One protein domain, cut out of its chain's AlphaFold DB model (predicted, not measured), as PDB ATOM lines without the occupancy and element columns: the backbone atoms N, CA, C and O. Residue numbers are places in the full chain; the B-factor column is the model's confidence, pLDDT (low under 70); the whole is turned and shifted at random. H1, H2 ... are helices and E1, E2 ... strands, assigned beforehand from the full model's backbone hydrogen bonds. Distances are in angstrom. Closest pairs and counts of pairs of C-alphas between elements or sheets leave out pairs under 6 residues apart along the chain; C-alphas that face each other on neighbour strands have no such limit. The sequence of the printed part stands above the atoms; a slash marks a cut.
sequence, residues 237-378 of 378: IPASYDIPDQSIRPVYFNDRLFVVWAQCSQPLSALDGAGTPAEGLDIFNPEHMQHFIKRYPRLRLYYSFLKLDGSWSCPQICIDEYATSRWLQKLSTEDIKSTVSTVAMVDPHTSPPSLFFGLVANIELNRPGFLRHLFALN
ATOM      1  N   ILE A 237      34.043 -34.740  -6.113       85.94
ATOM      2  CA  ILE A 237      34.190 -35.410  -4.824       85.94
ATOM      3  C   ILE A 237      33.655 -34.465  -3.740       85.94
ATOM      4  O   ILE A 237      34.234 -33.398  -3.526       85.94
ATOM      5  N   PRO A 238      32.556 -34.818  -3.055       78.88
ATOM      6  CA  PRO A 238      32.030 -34.038  -1.943       78.88
ATOM      7  C   PRO A 238      33.047 -33.874  -0.807       78.88
ATOM      8  O   PRO A 238      33.603 -34.856  -0.316       78.88
ATOM      9  N   ALA A 239      33.217 -32.637  -0.331       68.38
ATOM     10  CA  ALA A 239      34.113 -32.297   0.780       68.38
ATOM     11  C   ALA A 239      33.712 -32.947   2.121       68.38
ATOM     12  O   ALA A 239      34.530 -33.046   3.030       68.38
ATOM     13  N   SER A 240      32.457 -33.398   2.247       65.06
ATOM     14  CA  SER A 240      31.905 -34.034   3.450       65.06
ATOM     15  C   SER A 240      32.360 -35.479   3.660       65.06
ATOM     16  O   SER A 240      32.002 -36.095   4.661       65.06
ATOM     17  N   TYR A 241      33.059 -36.070   2.693       68.62
ATOM     18  CA  TYR A 241      33.516 -37.443   2.813       68.62
ATOM     19  C   TYR A 241      34.856 -37.513   3.545       68.62
ATOM     20  O   TYR A 241      35.823 -36.847   3.182       68.62
ATOM     21  N   ASP A 242      34.926 -38.390   4.546       80.06
ATOM     22  CA  ASP A 242      36.170 -38.787   5.199       80.06
ATOM     23  C   ASP A 242      37.026 -39.630   4.244       80.06
ATOM     24  O   ASP A 242      37.043 -40.864   4.289       80.06
ATOM     25  N   ILE A 243      37.705 -38.941   3.331       85.00
ATOM     26  CA  ILE A 243      38.518 -39.541   2.275       85.00
ATOM     27  C   ILE A 243      39.985 -39.495   2.693       85.00
ATOM     28  O   ILE A 243      40.496 -38.424   3.026       85.00
ATOM     29  N   PRO A 244      40.689 -40.634   2.667       86.25
ATOM     30  CA  PRO A 244      42.136 -40.636   2.749       86.25
ATOM     31  C   PRO A 244      42.754 -40.021   1.492       86.25
ATOM     32  O   PRO A 244      42.513 -40.516   0.391       86.25
ATOM     33  N   ASP A 245      43.595 -38.998   1.632       85.44
ATOM     34  CA  ASP A 245      44.171 -38.281   0.481       85.44
ATOM     35  C   ASP A 245      44.896 -39.235  -0.488       85.44
ATOM     36  O   ASP A 245      44.626 -39.261  -1.687       85.44
ATOM     37  N   GLN A 246      45.739 -40.122   0.044       85.50
ATOM     38  CA  GLN A 246      46.493 -41.124  -0.723       85.50
ATOM     39  C   GLN A 246      45.632 -42.186  -1.430       85.50
ATOM     40  O   GLN A 246      46.130 -42.922  -2.285       85.50
ATOM     41  N   SER A 247      44.350 -42.297  -1.067       88.75
ATOM     42  CA  SER A 247      43.421 -43.253  -1.672       88.75
ATOM     43  C   SER A 247      42.881 -42.783  -3.020       88.75
ATOM     44  O   SER A 247      42.279 -43.581  -3.734       88.75
ATOM     45  N   ILE A 248      43.073 -41.513  -3.385       91.25
ATOM     46  CA  ILE A 248      42.575 -40.999  -4.659       91.25
ATOM     47  C   ILE A 248      43.560 -41.351  -5.764       91.25
ATOM     48  O   ILE A 248      44.743 -41.012  -5.686       91.25
ATOM     49  N   ARG A 249      43.070 -42.023  -6.806       91.38
ATOM     50  CA  ARG A 249      43.874 -42.429  -7.960       91.38
ATOM     51  C   ARG A 249      43.144 -42.145  -9.269       91.38
ATOM     52  O   ARG A 249      42.031 -42.645  -9.445       91.38
ATOM     53  N   PRO A 250      43.749 -41.372 -10.187       93.94
ATOM     54  CA  PRO A 250      43.301 -41.340 -11.569       93.94
ATOM     55  C   PRO A 250      43.727 -42.632 -12.279       93.94
ATOM     56  O   PRO A 250      44.770 -43.189 -11.953       93.94
ATOM     57  N   VAL A 251      42.946 -43.096 -13.250       92.81
ATOM     58  CA  VAL A 251      43.318 -44.167 -14.186       92.81
ATOM     59  C   VAL A 251      42.690 -43.877 -15.538       92.81
ATOM     60  O   VAL A 251      41.505 -43.568 -15.611       92.81
ATOM     61  N   TYR A 252      43.467 -43.985 -16.609       91.31
ATOM     62  CA  TYR A 252      42.941 -43.899 -17.966       91.31
ATOM     63  C   TYR A 252      42.621 -45.303 -18.484       91.31
ATOM     64  O   TYR A 252      43.451 -46.203 -18.400       91.31
ATOM     65  N   PHE A 253      41.400 -45.507 -18.969       90.31
ATOM     66  CA  PHE A 253      40.939 -46.797 -19.469       90.31
ATOM     67  C   PHE A 253      39.828 -46.597 -20.503       90.31
ATOM     68  O   PHE A 253      38.917 -45.802 -20.280       90.31
ATOM     69  N   ASN A 254      39.892 -47.326 -21.621       87.25
ATOM     70  CA  ASN A 254      38.877 -47.313 -22.684       87.25
ATOM     71  C   ASN A 254      38.478 -45.888 -23.136       87.25
ATOM     72  O   ASN A 254      37.308 -45.502 -23.106       87.25
ATOM     73  N   ASP A 255      39.492 -45.081 -23.457       87.62
ATOM     74  CA  ASP A 255      39.381 -43.672 -23.855       87.62
ATOM     75  C   ASP A 255      38.679 -42.737 -22.860       87.62
ATOM     76  O   ASP A 255      38.130 -41.691 -23.221       87.62
ATOM     77  N   ARG A 256      38.689 -43.098 -21.572       91.88
ATOM     78  CA  ARG A 256      38.093 -42.296 -20.503       91.88
ATOM     79  C   ARG A 256      38.994 -42.227 -19.284       91.88
ATOM     80  O   ARG A 256      39.658 -43.188 -18.906       91.88
ATOM     81  N   LEU A 257      38.967 -41.070 -18.628       93.25
ATOM     82  CA  LEU A 257      39.608 -40.881 -17.333       93.25
ATOM     83  C   LEU A 257      38.650 -41.314 -16.222       93.25
ATOM     84  O   LEU A 257      37.572 -40.744 -16.067       93.25
ATOM     85  N   PHE A 258      39.076 -42.283 -15.430       93.50
ATOM     86  CA  PHE A 258      38.443 -42.712 -14.196       93.50
ATOM     87  C   PHE A 258      39.179 -42.109 -13.005       93.50
ATOM     88  O   PHE A 258      40.397 -41.935 -13.029       93.50
ATOM     89  N   VAL A 259      38.445 -41.815 -11.940       93.31
ATOM     90  CA  VAL A 259      39.009 -41.465 -10.637       93.31
ATOM     91  C   VAL A 259      38.363 -42.349  -9.592       93.31
ATOM     92  O   VAL A 259      37.139 -42.466  -9.539       93.31
ATOM     93  N   VAL A 260      39.203 -42.968  -8.772       92.88
ATOM     94  CA  VAL A 260      38.820 -43.910  -7.721       92.88
ATOM     95  C   VAL A 260      39.243 -43.340  -6.381       92.88
ATOM     96  O   VAL A 260      40.342 -42.797  -6.276       92.88
ATOM     97  N   TRP A 261      38.400 -43.462  -5.358       92.44
ATOM     98  CA  TRP A 261      38.730 -43.026  -4.002       92.44
ATOM     99  C   TRP A 261      38.045 -43.878  -2.938       92.44
ATOM    100  O   TRP A 261      36.945 -44.399  -3.143       92.44
ATOM    101  N   ALA A 262      38.690 -44.001  -1.780       90.44
ATOM    102  CA  ALA A 262      38.107 -44.663  -0.622       90.44
ATOM    103  C   ALA A 262      37.375 -43.653   0.274       90.44
ATOM    104  O   ALA A 262      37.812 -42.519   0.442       90.44
ATOM    105  N   GLN A 263      36.289 -44.081   0.905       89.44
ATOM    106  CA  GLN A 263      35.630 -43.374   1.998       89.44
ATOM    107  C   GLN A 263      35.709 -44.246   3.251       89.44
ATOM    108  O   GLN A 263      35.315 -45.414   3.221       89.44
ATOM    109  N   CYS A 264      36.187 -43.667   4.349       85.69
ATOM    110  CA  CYS A 264      36.317 -44.346   5.633       85.69
ATOM    111  C   CYS A 264      35.427 -43.651   6.661       85.69
ATOM    112  O   CYS A 264      35.782 -42.585   7.151       85.69
ATOM    113  N   SER A 265      34.281 -44.238   7.004       83.12
ATOM    114  CA  SER A 265      33.419 -43.698   8.063       83.12
ATOM    115  C   SER A 265      33.567 -44.508   9.344       83.12
ATOM    116  O   SER A 265      33.424 -45.737   9.325       83.12
ATOM    117  N   GLN A 266      33.816 -43.823  10.457       75.38
ATOM    118  CA  GLN A 266      33.853 -44.447  11.775       75.38
ATOM    119  C   GLN A 266      32.450 -44.679  12.358       75.38
ATOM    120  O   GLN A 266      31.498 -43.982  11.996       75.38
ATOM    121  N   PRO A 267      32.307 -45.664  13.263       74.25
ATOM    122  CA  PRO A 267      31.054 -45.905  13.961       74.25
ATOM    123  C   PRO A 267      30.706 -44.766  14.934       74.25
ATOM    124  O   PRO A 267      31.576 -44.169  15.562       74.25
ATOM    125  N   LEU A 268      29.406 -44.514  15.113       63.12
ATOM    126  CA  LEU A 268      28.848 -43.426  15.937       63.12
ATOM    127  C   LEU A 268      29.054 -43.584  17.460       63.12
ATOM    128  O   LEU A 268      28.752 -42.665  18.217       63.12
ATOM    129  N   SER A 269      29.517 -44.737  17.952       57.53
ATOM    130  CA  SER A 269      29.802 -44.944  19.380       57.53
ATOM    131  C   SER A 269      30.918 -45.961  19.590       57.53
ATOM    132  O   SER A 269      30.708 -47.166  19.466       57.53
ATOM    133  N   ALA A 270      32.091 -45.475  19.988       50.34
ATOM    134  CA  ALA A 270      33.129 -46.295  20.601       50.34
ATOM    135  C   ALA A 270      32.708 -46.628  22.046       50.34
ATOM    136  O   ALA A 270      33.092 -45.940  22.982       50.34
ATOM    137  N   LEU A 271      31.837 -47.626  22.230       47.78
ATOM    138  CA  LEU A 271      31.455 -48.103  23.564       47.78
ATOM    139  C   LEU A 271      32.316 -49.299  23.995       47.78
ATOM    140  O   LEU A 271      32.421 -50.313  23.287       47.78
ATOM    141  N   ASP A 272      32.897 -49.139  25.184       46.03
ATOM    142  CA  ASP A 272      33.610 -50.135  25.977       46.03
ATOM    143  C   ASP A 272      32.754 -51.383  26.220       46.03
ATOM    144  O   ASP A 272      31.600 -51.312  26.639       46.03
ATOM    145  N   GLY A 273      33.340 -52.550  25.969       48.28
ATOM    146  CA  GLY A 273      32.730 -53.845  26.258       48.28
ATOM    147  C   GLY A 273      33.175 -54.913  25.270       48.28
ATOM    148  O   GLY A 273      33.202 -54.676  24.064       48.28
ATOM    149  N   ALA A 274      33.550 -56.093  25.766       47.69
ATOM    150  CA  ALA A 274      33.903 -57.249  24.946       47.69
ATOM    151  C   ALA A 274      32.647 -57.805  24.245       47.69
ATOM    152  O   ALA A 274      31.947 -58.655  24.785       47.69
ATOM    153  N   GLY A 275      32.332 -57.273  23.064       50.12
ATOM    154  CA  GLY A 275      31.251 -57.763  22.207       50.12
ATOM    155  C   GLY A 275      31.620 -59.053  21.470       50.12
ATOM    156  O   GLY A 275      32.796 -59.314  21.202       50.12
ATOM    157  N   THR A 276      30.597 -59.840  21.139       55.56
ATOM    158  CA  THR A 276      30.666 -61.088  20.365       55.56
ATOM    159  C   THR A 276      31.514 -60.937  19.090       55.56
ATOM    160  O   THR A 276      31.370 -59.933  18.384       55.56
ATOM    161  N   PRO A 277      32.403 -61.904  18.776       58.84
ATOM    162  CA  PRO A 277      33.156 -61.923  17.522       58.84
ATOM    163  C   PRO A 277      32.227 -61.854  16.301       58.84
ATOM    164  O   PRO A 277      31.098 -62.328  16.355       58.84
ATOM    165  N   ALA A 278      32.718 -61.312  15.181       57.47
ATOM    166  CA  ALA A 278      31.972 -61.278  13.915       57.47
ATOM    167  C   ALA A 278      31.618 -62.684  13.377       57.47
ATOM    168  O   ALA A 278      30.724 -62.822  12.547       57.47
ATOM    169  N   GLU A 279      32.307 -63.722  13.862       53.41
ATOM    170  CA  GLU A 279      32.058 -65.133  13.560       53.41
ATOM    171  C   GLU A 279      30.688 -65.562  14.119       53.41
ATOM    172  O   GLU A 279      30.560 -65.919  15.288       53.41
ATOM    173  N   GLY A 280      29.649 -65.481  13.279       55.34
ATOM    174  CA  GLY A 280      28.264 -65.854  13.608       55.34
ATOM    175  C   GLY A 280      27.220 -64.758  13.357       55.34
ATOM    176  O   GLY A 280      26.024 -65.026  13.460       55.34
ATOM    177  N   LEU A 281      27.643 -63.539  13.003       62.03
ATOM    178  CA  LEU A 281      26.743 -62.428  12.683       62.03
ATOM    179  C   LEU A 281      26.458 -62.366  11.173       62.03
ATOM    180  O   LEU A 281      27.330 -62.031  10.378       62.03
ATOM    181  N   ASP A 282      25.217 -62.658  10.787       60.94
ATOM    182  CA  ASP A 282      24.711 -62.463   9.421       60.94
ATOM    183  C   ASP A 282      24.402 -60.982   9.117       60.94
ATOM    184  O   ASP A 282      23.580 -60.376   9.801       60.94
ATOM    185  N   ILE A 283      25.019 -60.406   8.078       62.38
ATOM    186  CA  ILE A 283      24.823 -59.009   7.635       62.38
ATOM    187  C   ILE A 283      23.384 -58.767   7.141       62.38
ATOM    188  O   ILE A 283      22.896 -57.637   7.211       62.38
ATOM    189  N   PHE A 284      22.682 -59.809   6.687       66.44
ATOM    190  CA  PHE A 284      21.296 -59.706   6.218       66.44
ATOM    191  C   PHE A 284      20.269 -59.688   7.360       66.44
ATOM    192  O   PHE A 284      19.107 -59.351   7.130       66.44
ATOM    193  N   ASN A 285      20.682 -59.992   8.598       73.56
ATOM    194  CA  ASN A 285      19.826 -59.825   9.767       73.56
ATOM    195  C   ASN A 285      19.858 -58.352  10.237       73.56
ATOM    196  O   ASN A 285      20.932 -57.841  10.576       73.56
ATOM    197  N   PRO A 286      18.708 -57.652  10.315       74.50
ATOM    198  CA  PRO A 286      18.654 -56.242  10.702       74.50
ATOM    199  C   PRO A 286      19.240 -55.945  12.091       74.50
ATOM    200  O   PRO A 286      19.816 -54.873  12.287       74.50
ATOM    201  N   GLU A 287      19.157 -56.876  13.045       70.12
ATOM    202  CA  GLU A 287      19.734 -56.696  14.386       70.12
ATOM    203  C   GLU A 287      21.266 -56.798  14.367       70.12
ATOM    204  O   GLU A 287      21.972 -55.985  14.970       70.12
ATOM    205  N   HIS A 288      21.801 -57.744  13.596       72.81
ATOM    206  CA  HIS A 288      23.240 -57.904  13.395       72.81
ATOM    207  C   HIS A 288      23.831 -56.744  12.585       72.81
ATOM    208  O   HIS A 288      24.918 -56.258  12.894       72.81
ATOM    209  N   MET A 289      23.105 -56.228  11.592       70.19
ATOM    210  CA  MET A 289      23.508 -55.048  10.826       70.19
ATOM    211  C   MET A 289      23.650 -53.810  11.725       70.19
ATOM    212  O   MET A 289      24.611 -53.052  11.583       70.19
ATOM    213  N   GLN A 290      22.752 -53.616  12.698       71.31
ATOM    214  CA  GLN A 290      22.907 -52.547  13.691       71.31
ATOM    215  C   GLN A 290      24.163 -52.737  14.551       71.31
ATOM    216  O   GLN A 290      24.827 -51.750  14.874       71.31
ATOM    217  N   HIS A 291      24.515 -53.980  14.891       71.38
ATOM    218  CA  HIS A 291      25.775 -54.286  15.569       71.38
ATOM    219  C   HIS A 291      26.984 -53.923  14.690       71.38
ATOM    220  O   HIS A 291      27.930 -53.305  15.183       71.38
ATOM    221  N   PHE A 292      26.931 -54.203  13.382       71.31
ATOM    222  CA  PHE A 292      27.997 -53.821  12.454       71.31
ATOM    223  C   PHE A 292      28.170 -52.301  12.338       71.31
ATOM    224  O   PHE A 292      29.277 -51.792  12.515       71.31
ATOM    225  N   ILE A 293      27.065 -51.575  12.135       73.94
ATOM    226  CA  ILE A 293      27.033 -50.105  12.021       73.94
ATOM    227  C   ILE A 293      27.606 -49.427  13.268       73.94
ATOM    228  O   ILE A 293      28.297 -48.413  13.167       73.94
ATOM    229  N   LYS A 294      27.300 -49.963  14.451       73.81
ATOM    230  CA  LYS A 294      27.709 -49.361  15.721       73.81
ATOM    231  C   LYS A 294      29.149 -49.668  16.108       73.81
ATOM    232  O   LYS A 294      29.671 -48.961  16.960       73.81
ATOM    233  N   ARG A 295      29.776 -50.710  15.551       71.44
ATOM    234  CA  ARG A 295      31.034 -51.237  16.101       71.44
ATOM    235  C   ARG A 295      32.198 -51.320  15.125       71.44
ATOM    236  O   ARG A 295      33.340 -51.284  15.574       71.44
ATOM    237  N   TYR A 296      31.941 -51.406  13.823       75.88
ATOM    238  CA  TYR A 296      33.001 -51.570  12.832       75.88
ATOM    239  C   TYR A 296      33.075 -50.360  11.899       75.88
ATOM    240  O   TYR A 296      32.035 -49.845  11.481       75.88
ATOM    241  N   PRO A 297      34.291 -49.904  11.546       80.19
ATOM    242  CA  PRO A 297      34.447 -48.866  10.544       80.19
ATOM    243  C   PRO A 297      33.987 -49.394   9.184       80.19
ATOM    244  O   PRO A 297      34.252 -50.543   8.817       80.19
ATOM    245  N   ARG A 298      33.279 -48.544   8.444       84.44
ATOM    246  CA  ARG A 298      32.764 -48.861   7.113       84.44
ATOM    247  C   ARG A 298      33.703 -48.282   6.063       84.44
ATOM    248  O   ARG A 298      34.009 -47.088   6.094       84.44
ATOM    249  N   LEU A 299      34.146 -49.141   5.155       85.75
ATOM    250  CA  LEU A 299      35.042 -48.818   4.056       85.75
ATOM    251  C   LEU A 299      34.255 -48.931   2.757       85.75
ATOM    252  O   LEU A 299      33.715 -49.987   2.431       85.75
ATOM    253  N   ARG A 300      34.192 -47.828   2.014       88.56
ATOM    254  CA  ARG A 300      33.569 -47.793   0.692       88.56
ATOM    255  C   ARG A 300      34.576 -47.394  -0.361       88.56
ATOM    256  O   ARG A 300      35.358 -46.474  -0.140       88.56
ATOM    257  N   LEU A 301      34.523 -48.045  -1.512       89.94
ATOM    258  CA  LEU A 301      35.295 -47.667  -2.686       89.94
ATOM    259  C   LEU A 301      34.352 -47.076  -3.721       89.94
ATOM    260  O   LEU A 301      33.411 -47.749  -4.151       89.94
ATOM    261  N   TYR A 302      34.621 -45.840  -4.117       91.62
ATOM    262  CA  TYR A 302      33.876 -45.158  -5.160       91.62
ATOM    263  C   TYR A 302      34.727 -44.975  -6.403       91.62
ATOM    264  O   TYR A 302      35.953 -44.868  -6.328       91.62
ATOM    265  N   TYR A 303      34.047 -44.861  -7.535       92.25
ATOM    266  CA  TYR A 303      34.640 -44.402  -8.775       92.25
ATOM    267  C   TYR A 303      33.703 -43.452  -9.520       92.25
ATOM    268  O   TYR A 303      32.482 -43.471  -9.353       92.25
ATOM    269  N   SER A 304      34.290 -42.608 -10.354       93.69
ATOM    270  CA  SER A 304      33.595 -41.762 -11.322       93.69
ATOM    271  C   SER A 304      34.441 -41.680 -12.588       93.69
ATOM    272  O   SER A 304      35.660 -41.851 -12.528       93.69
ATOM    273  N   PHE A 305      33.809 -41.442 -13.734       93.56
ATOM    274  CA  PHE A 305      34.500 -41.285 -15.009       93.56
ATOM    275  C   PHE A 305      34.124 -39.979 -15.701       93.56
ATOM    276  O   PHE A 305      33.002 -39.477 -15.572       93.56
ATOM    277  N   LEU A 306      35.076 -39.445 -16.457       94.31
ATOM    278  CA  LEU A 306      34.890 -38.269 -17.289       94.31
ATOM    279  C   LEU A 306      34.103 -38.656 -18.547       94.31
ATOM    280  O   LEU A 306      34.475 -39.576 -19.279       94.31
ATOM    281  N   LYS A 307      32.992 -37.965 -18.789       92.25
ATOM    282  CA  LYS A 307      32.189 -38.124 -20.000       92.25
ATOM    283  C   LYS A 307      32.784 -37.302 -21.147       92.25
ATOM    284  O   LYS A 307      33.602 -36.409 -20.945       92.25
ATOM    285  N   LEU A 308      32.304 -37.572 -22.360       88.94
ATOM    286  CA  LEU A 308      32.722 -36.869 -23.579       88.94
ATOM    287  C   LEU A 308      32.372 -35.369 -23.572       88.94
ATOM    288  O   LEU A 308      33.021 -34.596 -24.264       88.94
ATOM    289  N   ASP A 309      31.376 -34.955 -22.784       88.50
ATOM    290  CA  ASP A 309      30.981 -33.550 -22.613       88.50
ATOM    291  C   ASP A 309      31.890 -32.774 -21.636       88.50
ATOM    292  O   ASP A 309      31.705 -31.576 -21.437       88.50
ATOM    293  N   GLY A 310      32.867 -33.443 -21.010       85.69
ATOM    294  CA  GLY A 310      33.742 -32.864 -19.991       85.69
ATOM    295  C   GLY A 310      33.144 -32.836 -18.580       85.69
ATOM    296  O   GLY A 310      33.837 -32.437 -17.643       85.69
ATOM    297  N   SER A 311      31.899 -33.287 -18.398       91.12
ATOM    298  CA  SER A 311      31.288 -33.475 -17.084       91.12
ATOM    299  C   SER A 311      31.646 -34.842 -16.500       91.12
ATOM    300  O   SER A 311      31.941 -35.805 -17.210       91.12
ATOM    301  N   TRP A 312      31.605 -34.954 -15.176       93.25
ATOM    302  CA  TRP A 312      31.829 -36.229 -14.505       93.25
ATOM    303  C   TRP A 312      30.536 -37.033 -14.342       93.25
ATOM    304  O   TRP A 312      29.432 -36.487 -14.245       93.25
ATOM    305  N   SER A 313      30.657 -38.360 -14.296       93.19
ATOM    306  CA  SER A 313      29.561 -39.238 -13.889       93.19
ATOM    307  C   SER A 313      29.247 -39.083 -12.398       93.19
ATOM    308  O   SER A 313      30.102 -38.700 -11.595       93.19
ATOM    309  N   CYS A 314      28.023 -39.445 -12.004       90.44
ATOM    310  CA  CYS A 314      27.696 -39.597 -10.587       90.44
ATOM    311  C   CYS A 314      28.645 -40.635  -9.949       90.44
ATOM    312  O   CYS A 314      28.936 -41.638 -10.615       90.44
ATOM    313  N   PRO A 315      29.138 -40.419  -8.714       91.38
ATOM    314  CA  PRO A 315      29.927 -41.412  -7.995       91.38
ATOM    315  C   PRO A 315      29.192 -42.747  -7.873       91.38
ATOM    316  O   PRO A 315      28.056 -42.802  -7.401       91.38
ATOM    317  N   GLN A 316      29.849 -43.829  -8.274       90.88
ATOM    318  CA  GLN A 316      29.337 -45.191  -8.163       90.88
ATOM    319  C   GLN A 316      30.136 -45.971  -7.121       90.88
ATOM    320  O   GLN A 316      31.330 -45.735  -6.958       90.88
ATOM    321  N   ILE A 317      29.476 -46.885  -6.409       89.31
ATOM    322  CA  ILE A 317      30.084 -47.705  -5.353       89.31
ATOM    323  C   ILE A 317      30.512 -49.048  -5.950       89.31
ATOM    324  O   ILE A 317      29.684 -49.758  -6.514       89.31
ATOM    325  N   CYS A 318      31.786 -49.404  -5.796       85.50
ATOM    326  CA  CYS A 318      32.323 -50.719  -6.166       85.50
ATOM    327  C   CYS A 318      32.388 -51.686  -4.989       85.50
ATOM    328  O   CYS A 318      32.162 -52.879  -5.151       85.50
ATOM    329  N   ILE A 319      32.763 -51.173  -3.818       84.62
ATOM    330  CA  ILE A 319      32.977 -51.960  -2.602       84.62
ATOM    331  C   ILE A 319      32.288 -51.216  -1.468       84.62
ATOM    332  O   ILE A 319      32.442 -50.000  -1.355       84.62
ATOM    333  N   ASP A 320      31.534 -51.933  -0.644       86.00
ATOM    334  CA  ASP A 320      30.860 -51.391   0.532       86.00
ATOM    335  C   ASP A 320      30.860 -52.436   1.640       86.00
ATOM    336  O   ASP A 320      30.009 -53.324   1.676       86.00
ATOM    337  N   GLU A 321      31.855 -52.358   2.518       81.94
ATOM    338  CA  GLU A 321      32.101 -53.395   3.511       81.94
ATOM    339  C   GLU A 321      32.422 -52.814   4.891       81.94
ATOM    340  O   GLU A 321      32.934 -51.701   5.040       81.94
ATOM    341  N   TYR A 322      32.121 -53.595   5.926       80.06
ATOM    342  CA  TYR A 322      32.481 -53.289   7.307       80.06
ATOM    343  C   TYR A 322      33.766 -54.028   7.670       80.06
ATOM    344  O   TYR A 322      33.838 -55.252   7.572       80.06
ATOM    345  N   ALA A 323      34.784 -53.299   8.121       76.19
ATOM    346  CA  ALA A 323      36.067 -53.895   8.453       76.19
ATOM    347  C   ALA A 323      36.002 -54.635   9.798       76.19
ATOM    348  O   ALA A 323      36.056 -54.029  10.868       76.19
ATOM    349  N   THR A 324      35.941 -55.965   9.749       72.19
ATOM    350  CA  THR A 324      35.855 -56.843  10.932       72.19
ATOM    351  C   THR A 324      37.189 -57.061  11.646       72.19
ATOM    352  O   THR A 324      37.231 -57.555  12.777       72.19
ATOM    353  N   SER A 325      38.289 -56.638  11.024       71.62
ATOM    354  CA  SER A 325      39.645 -56.714  11.558       71.62
ATOM    355  C   SER A 325      39.784 -55.988  12.901       71.62
ATOM    356  O   SER A 325      39.562 -54.780  12.999       71.62
ATOM    357  N   ARG A 326      40.222 -56.715  13.940       67.75
ATOM    358  CA  ARG A 326      40.369 -56.192  15.317       67.75
ATOM    359  C   ARG A 326      41.349 -55.022  15.442       67.75
ATOM    360  O   ARG A 326      41.240 -54.243  16.380       67.75
ATOM    361  N   TRP A 327      42.321 -54.920  14.539       69.88
ATOM    362  CA  TRP A 327      43.313 -53.846  14.553       69.88
ATOM    363  C   TRP A 327      42.743 -52.536  13.978       69.88
ATOM    364  O   TRP A 327      42.939 -51.490  14.584       69.88
ATOM    365  N   LEU A 328      41.942 -52.603  12.902       71.31
ATOM    366  CA  LEU A 328      41.248 -51.451  12.296       71.31
ATOM    367  C   LEU A 328      40.250 -50.790  13.252       71.31
ATOM    368  O   LEU A 328      40.055 -49.583  13.198       71.31
ATOM    369  N   GLN A 329      39.659 -51.565  14.162       69.69
ATOM    370  CA  GLN A 329      38.748 -51.050  15.192       69.69
ATOM    371  C   GLN A 329      39.434 -50.184  16.250       69.69
ATOM    372  O   GLN A 329      38.770 -49.372  16.885       69.69
ATOM    373  N   LYS A 330      40.734 -50.387  16.491       70.94
ATOM    374  CA  LYS A 330      41.474 -49.670  17.538       70.94
ATOM    375  C   LYS A 330      42.088 -48.359  17.048       70.94
ATOM    376  O   LYS A 330      42.582 -47.593  17.867       70.94
ATOM    377  N   LEU A 331      42.104 -48.135  15.736       72.69
ATOM    378  CA  LEU A 331      42.742 -46.981  15.112       72.69
ATOM    379  C   LEU A 331      41.824 -45.753  15.142       72.69
ATOM    380  O   LEU A 331      40.603 -45.864  15.001       72.69
ATOM    381  N   SER A 332      42.427 -44.573  15.306       76.06
ATOM    382  CA  SER A 332      41.722 -43.294  15.192       76.06
ATOM    383  C   SER A 332      41.283 -43.028  13.740       76.06
ATOM    384  O   SER A 332      41.712 -43.717  12.811       76.06
ATOM    385  N   THR A 333      40.419 -42.034  13.508       74.56
ATOM    386  CA  THR A 333      39.985 -41.654  12.147       74.56
ATOM    387  C   THR A 333      41.174 -41.287  11.263       74.56
ATOM    388  O   THR A 333      41.214 -41.663  10.091       74.56
ATOM    389  N   GLU A 334      42.133 -40.552  11.820       77.56
ATOM    390  CA  GLU A 334      43.328 -40.079  11.122       77.56
ATOM    391  C   GLU A 334      44.270 -41.234  10.786       77.56
ATOM    392  O   GLU A 334      44.744 -41.324   9.653       77.56
ATOM    393  N   ASP A 335      44.451 -42.178  11.712       78.56
ATOM    394  CA  ASP A 335      45.306 -43.342  11.472       78.56
ATOM    395  C   ASP A 335      44.686 -44.315  10.460       78.56
ATOM    396  O   ASP A 335      45.387 -44.918   9.648       78.56
ATOM    397  N   ILE A 336      43.354 -44.452  10.442       77.00
ATOM    398  CA  ILE A 336      42.666 -45.220   9.395       77.00
ATOM    399  C   ILE A 336      42.906 -44.561   8.031       77.00
ATOM    400  O   ILE A 336      43.214 -45.254   7.060       77.00
ATOM    401  N   LYS A 337      42.824 -43.229   7.950       79.94
ATOM    402  CA  LYS A 337      43.105 -42.499   6.707       79.94
ATOM    403  C   LYS A 337      44.565 -42.680   6.269       79.94
ATOM    404  O   LYS A 337      44.817 -42.958   5.102       79.94
ATOM    405  N   SER A 338      45.536 -42.616   7.174       80.19
ATOM    406  CA  SER A 338      46.947 -42.836   6.814       80.19
ATOM    407  C   SER A 338      47.265 -44.287   6.422       80.19
ATOM    408  O   SER A 338      48.261 -44.543   5.746       80.19
ATOM    409  N   THR A 339      46.395 -45.233   6.770       78.69
ATOM    410  CA  THR A 339      46.575 -46.666   6.509       78.69
ATOM    411  C   THR A 339      45.901 -47.137   5.214       78.69
ATOM    412  O   THR A 339      46.399 -48.038   4.529       78.69
ATOM    413  N   VAL A 340      44.748 -46.555   4.870       82.88
ATOM    414  CA  VAL A 340      43.944 -46.984   3.719       82.88
ATOM    415  C   VAL A 340      44.490 -46.388   2.425       82.88
ATOM    416  O   VAL A 340      44.669 -45.178   2.281       82.88
ATOM    417  N   SER A 341      44.697 -47.261   1.448       83.50
ATOM    418  CA  SER A 341      45.105 -46.936   0.087       83.50
ATOM    419  C   SER A 341      44.243 -47.702  -0.914       83.50
ATOM    420  O   SER A 341      43.614 -48.711  -0.589       83.50
ATOM    421  N   THR A 342      44.191 -47.214  -2.147       85.62
ATOM    422  CA  THR A 342      43.512 -47.901  -3.250       85.62
ATOM    423  C   THR A 342      44.532 -48.432  -4.236       85.62
ATOM    424  O   THR A 342      45.657 -47.935  -4.333       85.62
ATOM    425  N   VAL A 343      44.120 -49.441  -4.989       84.50
ATOM    426  CA  VAL A 343      44.833 -49.961  -6.150       84.50
ATOM    427  C   VAL A 343      43.868 -49.896  -7.318       84.50
ATOM    428  O   VAL A 343      42.726 -50.329  -7.202       84.50
ATOM    429  N   ALA A 344      44.319 -49.343  -8.434       83.31
ATOM    430  CA  ALA A 344      43.572 -49.345  -9.675       83.31
ATOM    431  C   ALA A 344      44.538 -49.761 -10.786       83.31
ATOM    432  O   ALA A 344      45.579 -49.128 -10.962       83.31
ATOM    433  N   MET A 345      44.247 -50.880 -11.447       83.44
ATOM    434  CA  MET A 345      45.144 -51.507 -12.416       83.44
ATOM    435  C   MET A 345      44.361 -51.906 -13.659       83.44
ATOM    436  O   MET A 345      43.344 -52.589 -13.563       83.44
ATOM    437  N   VAL A 346      44.857 -51.477 -14.815       83.12
ATOM    438  CA  VAL A 346      44.377 -51.940 -16.117       83.12
ATOM    439  C   VAL A 346      45.107 -53.239 -16.435       83.12
ATOM    440  O   VAL A 346      46.338 -53.258 -16.433       83.12
ATOM    441  N   ASP A 347      44.360 -54.310 -16.682       81.25
ATOM    442  CA  ASP A 347      44.903 -55.559 -17.205       81.25
ATOM    443  C   ASP A 347      44.654 -55.621 -18.720       81.25
ATOM    444  O   ASP A 347      43.504 -55.759 -19.149       81.25
ATOM    445  N   PRO A 348      45.701 -55.489 -19.553       76.19
ATOM    446  CA  PRO A 348      45.568 -55.587 -21.002       76.19
ATOM    447  C   PRO A 348      45.440 -57.037 -21.494       76.19
ATOM    448  O   PRO A 348      45.183 -57.246 -22.677       76.19
ATOM    449  N   HIS A 349      45.656 -58.042 -20.635       78.12
ATOM    450  CA  HIS A 349      45.651 -59.453 -21.032       78.12
ATOM    451  C   HIS A 349      44.263 -60.099 -20.993       78.12
ATOM    452  O   HIS A 349      44.083 -61.187 -21.547       78.12
ATOM    453  N   THR A 350      43.274 -59.457 -20.373       76.94
ATOM    454  CA  THR A 350      41.881 -59.897 -20.463       76.94
ATOM    455  C   THR A 350      41.271 -59.490 -21.809       76.94
ATOM    456  O   THR A 350      41.701 -58.543 -22.464       76.94
ATOM    457  N   SER A 351      40.289 -60.258 -22.293       74.00
ATOM    458  CA  SER A 351      39.555 -59.966 -23.533       74.00
ATOM    459  C   SER A 351      38.051 -59.926 -23.235       74.00
ATOM    460  O   SER A 351      37.458 -60.996 -23.076       74.00
ATOM    461  N   PRO A 352      37.417 -58.736 -23.161       79.75
ATOM    462  CA  PRO A 352      37.999 -57.390 -23.304       79.75
ATOM    463  C   PRO A 352      38.964 -57.024 -22.156       79.75
ATOM    464  O   PRO A 352      38.904 -57.668 -21.106       79.75
ATOM    465  N   PRO A 353      39.855 -56.027 -22.349       81.56
ATOM    466  CA  PRO A 353      40.738 -55.545 -21.288       81.56
ATOM    467  C   PRO A 353      39.899 -55.079 -20.100       81.56
ATOM    468  O   PRO A 353      38.842 -54.486 -20.294       81.56
ATOM    469  N   SER A 354      40.357 -55.343 -18.880       84.50
ATOM    470  CA  SER A 354      39.565 -55.144 -17.663       84.50
ATOM    471  C   SER A 354      40.258 -54.165 -16.727       84.50
ATOM    472  O   SER A 354      41.480 -54.184 -16.561       84.50
ATOM    473  N   LEU A 355      39.470 -53.321 -16.070       86.06
ATOM    474  CA  LEU A 355      39.941 -52.398 -15.046       86.06
ATOM    475  C   LEU A 355      39.611 -52.959 -13.662       86.06
ATOM    476  O   LEU A 355      38.445 -53.126 -13.306       86.06
ATOM    477  N   PHE A 356      40.647 -53.225 -12.871       85.38
ATOM    478  CA  PHE A 356      40.510 -53.730 -11.512       85.38
ATOM    479  C   PHE A 356      40.660 -52.615 -10.492       85.38
ATOM    480  O   PHE A 356      41.646 -51.875 -10.504       85.38
ATOM    481  N   PHE A 357      39.726 -52.562  -9.552       85.38
ATOM    482  CA  PHE A 357      39.810 -51.721  -8.371       85.38
ATOM    483  C   PHE A 357      39.991 -52.569  -7.124       85.38
ATOM    484  O   PHE A 357      39.377 -53.625  -6.978       85.38
ATOM    485  N   GLY A 358      40.812 -52.084  -6.203       83.19
ATOM    486  CA  GLY A 358      40.987 -52.699  -4.906       83.19
ATOM    487  C   GLY A 358      41.210 -51.683  -3.805       83.19
ATOM    488  O   GLY A 358      41.704 -50.577  -4.028       83.19
ATOM    489  N   LEU A 359      40.838 -52.087  -2.599       83.44
ATOM    490  CA  LEU A 359      41.064 -51.338  -1.374       83.44
ATOM    491  C   LEU A 359      42.027 -52.133  -0.493       83.44
ATOM    492  O   LEU A 359      41.844 -53.336  -0.326       83.44
ATOM    493  N   VAL A 360      43.063 -51.468   0.021       80.88
ATOM    494  CA  VAL A 360      44.140 -52.076   0.813       80.88
ATOM    495  C   VAL A 360      44.374 -51.241   2.069       80.88
ATOM    496  O   VAL A 360      44.474 -50.018   1.995       80.88
ATOM    497  N   ALA A 361      44.506 -51.897   3.219       75.06
ATOM    498  CA  ALA A 361      44.813 -51.258   4.496       75.06
ATOM    499  C   ALA A 361      46.100 -51.870   5.081       75.06
ATOM    500  O   ALA A 361      46.110 -53.045   5.431       75.06
ATOM    501  N   ASN A 362      47.190 -51.102   5.168       68.69
ATOM    502  CA  ASN A 362      48.498 -51.591   5.634       68.69
ATOM    503  C   ASN A 362      48.780 -51.265   7.111       68.69
ATOM    504  O   ASN A 362      48.766 -50.107   7.501       68.69
ATOM    505  N   ILE A 363      49.117 -52.273   7.922       57.03
ATOM    506  CA  ILE A 363      49.278 -52.126   9.385       57.03
ATOM    507  C   ILE A 363      50.596 -51.444   9.784       57.03
ATOM    508  O   ILE A 363      50.680 -50.864  10.851       57.03
ATOM    509  N   GLU A 364      51.618 -51.486   8.938       46.81
ATOM    510  CA  GLU A 364      52.913 -50.817   9.102       46.81
ATOM    511  C   GLU A 364      53.661 -50.989   7.769       46.81
ATOM    512  O   GLU A 364      53.415 -51.965   7.052       46.81
ATOM    513  N   LEU A 365      54.606 -50.095   7.447       42.28
ATOM    514  CA  LEU A 365      55.412 -50.105   6.206       42.28
ATOM    515  C   LEU A 365      56.104 -51.450   5.874       42.28
ATOM    516  O   LEU A 365      56.571 -51.612   4.753       42.28
ATOM    517  N   ASN A 366      56.156 -52.417   6.803       32.53
ATOM    518  CA  ASN A 366      56.877 -53.687   6.659       32.53
ATOM    519  C   ASN A 366      56.073 -54.973   6.950       32.53
ATOM    520  O   ASN A 366      56.655 -56.060   6.908       32.53
ATOM    521  N   ARG A 367      54.758 -54.916   7.215       35.09
ATOM    522  CA  ARG A 367      53.908 -56.128   7.273       35.09
ATOM    523  C   ARG A 367      52.522 -55.870   6.668       35.09
ATOM    524  O   ARG A 367      51.707 -55.193   7.294       35.09
ATOM    525  N   PRO A 368      52.215 -56.423   5.482       34.84
ATOM    526  CA  PRO A 368      50.914 -56.228   4.857       34.84
ATOM    527  C   PRO A 368      49.852 -57.090   5.554       34.84
ATOM    528  O   PRO A 368      49.820 -58.314   5.423       34.84
ATOM    529  N   GLY A 369      48.963 -56.447   6.311       38.94
ATOM    530  CA  GLY A 369      47.691 -57.035   6.721       38.94
ATOM    531  C   GLY A 369      46.724 -56.983   5.542       38.94
ATOM    532  O   GLY A 369      46.049 -55.984   5.342       38.94
ATOM    533  N   PHE A 370      46.692 -58.028   4.718       42.44
ATOM    534  CA  PHE A 370      45.913 -58.029   3.479       42.44
ATOM    535  C   PHE A 370      44.400 -58.137   3.738       42.44
ATOM    536  O   PHE A 370      43.890 -59.215   4.027       42.44
ATOM    537  N   LEU A 371      43.669 -57.040   3.540       46.00
ATOM    538  CA  LEU A 371      42.305 -57.092   3.007       46.00
ATOM    539  C   LEU A 371      42.417 -56.744   1.521       46.00
ATOM    540  O   LEU A 371      42.859 -55.648   1.189       46.00
ATOM    541  N   ARG A 372      42.109 -57.700   0.635       49.78
ATOM    542  CA  ARG A 372      42.127 -57.510  -0.821       49.78
ATOM    543  C   ARG A 372      40.744 -57.842  -1.358       49.78
ATOM    544  O   ARG A 372      40.436 -59.003  -1.598       49.78
ATOM    545  N   HIS A 373      39.941 -56.810  -1.562       57.62
ATOM    546  CA  HIS A 373      38.685 -56.917  -2.296       57.62
ATOM    547  C   HIS A 373      38.944 -56.384  -3.700       57.62
ATOM    548  O   HIS A 373      39.434 -55.265  -3.839       57.62
ATOM    549  N   LEU A 374      38.720 -57.217  -4.718       56.59
ATOM    550  CA  LEU A 374      38.912 -56.865  -6.124       56.59
ATOM    551  C   LEU A 374      37.549 -56.735  -6.793       56.59
ATOM    552  O   LEU A 374      36.749 -57.665  -6.754       56.59
ATOM    553  N   PHE A 375      37.317 -55.596  -7.433       54.84
ATOM    554  CA  PHE A 375      36.181 -55.361  -8.314       54.84
ATOM    555  C   PHE A 375      36.697 -55.207  -9.745       54.84
ATOM    556  O   PHE A 375      37.681 -54.500  -9.952       54.84
ATOM    557  N   ALA A 376      36.059 -55.863 -10.713       57.69
ATOM    558  CA  ALA A 376      36.453 -55.821 -12.120       57.69
ATOM    559  C   ALA A 376      35.377 -55.119 -12.953       57.69
ATOM    560  O   ALA A 376      34.210 -55.509 -12.915       57.69
ATOM    561  N   LEU A 377      35.782 -54.101 -13.709       56.97
ATOM    562  CA  LEU A 377      35.006 -53.524 -14.802       56.97
ATOM    563  C   LEU A 377      35.521 -54.110 -16.116       56.97
ATOM    564  O   LEU A 377      36.725 -54.062 -16.370       56.97
ATOM    565  N   ASN A 378      34.609 -54.647 -16.924       52.66
ATOM    566  CA  ASN A 378      34.881 -55.150 -18.272       52.66
ATOM    567  C   ASN A 378      34.366 -54.181 -19.331       52.66
ATOM    568  O   ASN A 378      33.320 -53.540 -19.069       52.66
TER     569      ASN A 378
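This is residues 237 to 378 of the 378 residues of the protein "Neuraminidase domain-containing protein" of Pseudomonas lundensis (UniProt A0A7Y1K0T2). Two antiparallel sheets, four strands in the order E1 E2 E3 E4 and three in the order E5 E6 E7, lie face to face as a sandwich, their strands nearly aligned. H1 and H2 graze it near one end, where the loop of residues 266 to 285 extends the long axis. The printed part has 142 residues, under half in named elements: E1 E2 H1 E3 E4 H2 E5 E6 E7, mixed helices and strands. It is compact, radius of gyration of the C-alphas 16.7 A, yet elongated, spanning 52 by 32 by 29 A.

E1, residues 249 to 253, and E2, residues 256 to 265, form a hairpin, N 251 and O 258 being 2.8 A apart. E3, residues 298 to 305, is E2's antiparallel neighbour, with N 261 and O 302 3.0 A apart, and forms a hairpin with E4, residues 316 to 322, N 301 and O 319 being 2.9 A apart. E5, residues 340 to 347, E6, residues 354 to 361, and E7, residues 373 to 377, form a meander of two hairpins, each strand the antiparallel neighbour of the one before; N 343 and O 358, and N 357 and O 375, are 2.8 A apart. These N and O pairs are within hydrogen-bond range. The sheets form a sandwich, two sheets face to face, their strands at 20 degrees; the closest C-alphas of E2 and E5 are those of Ala 262 and Thr 342, 6.8 A. H1, residues 286 to 295, only grazes the larger sheet; its closest C-alphas with E4 are those of Phe 292 and Tyr 322, 6.8 A. H2, residues 333 to 339, only grazes both sheets. Every O i to N i+4 pair in H1 and H2 is within hydrogen-bond range.

E1 begins at C-alpha 249 (43.874, -42.429, -7.960); E7 ends at C-alpha 377 (35.006, -53.524, -14.802). E2 is 29.0 A long, E3 23.4 A, E6 23.1 A and E5 22.6 A.

The farthest C-alphas, Ala 274 and Asp 309, are 53.2 A apart. The printed part has no cut. The links E2 to H1 and E6 to E7 are long. pLDDT is under 70 in 40 residues, among them 268 to 284 and 362 to 378.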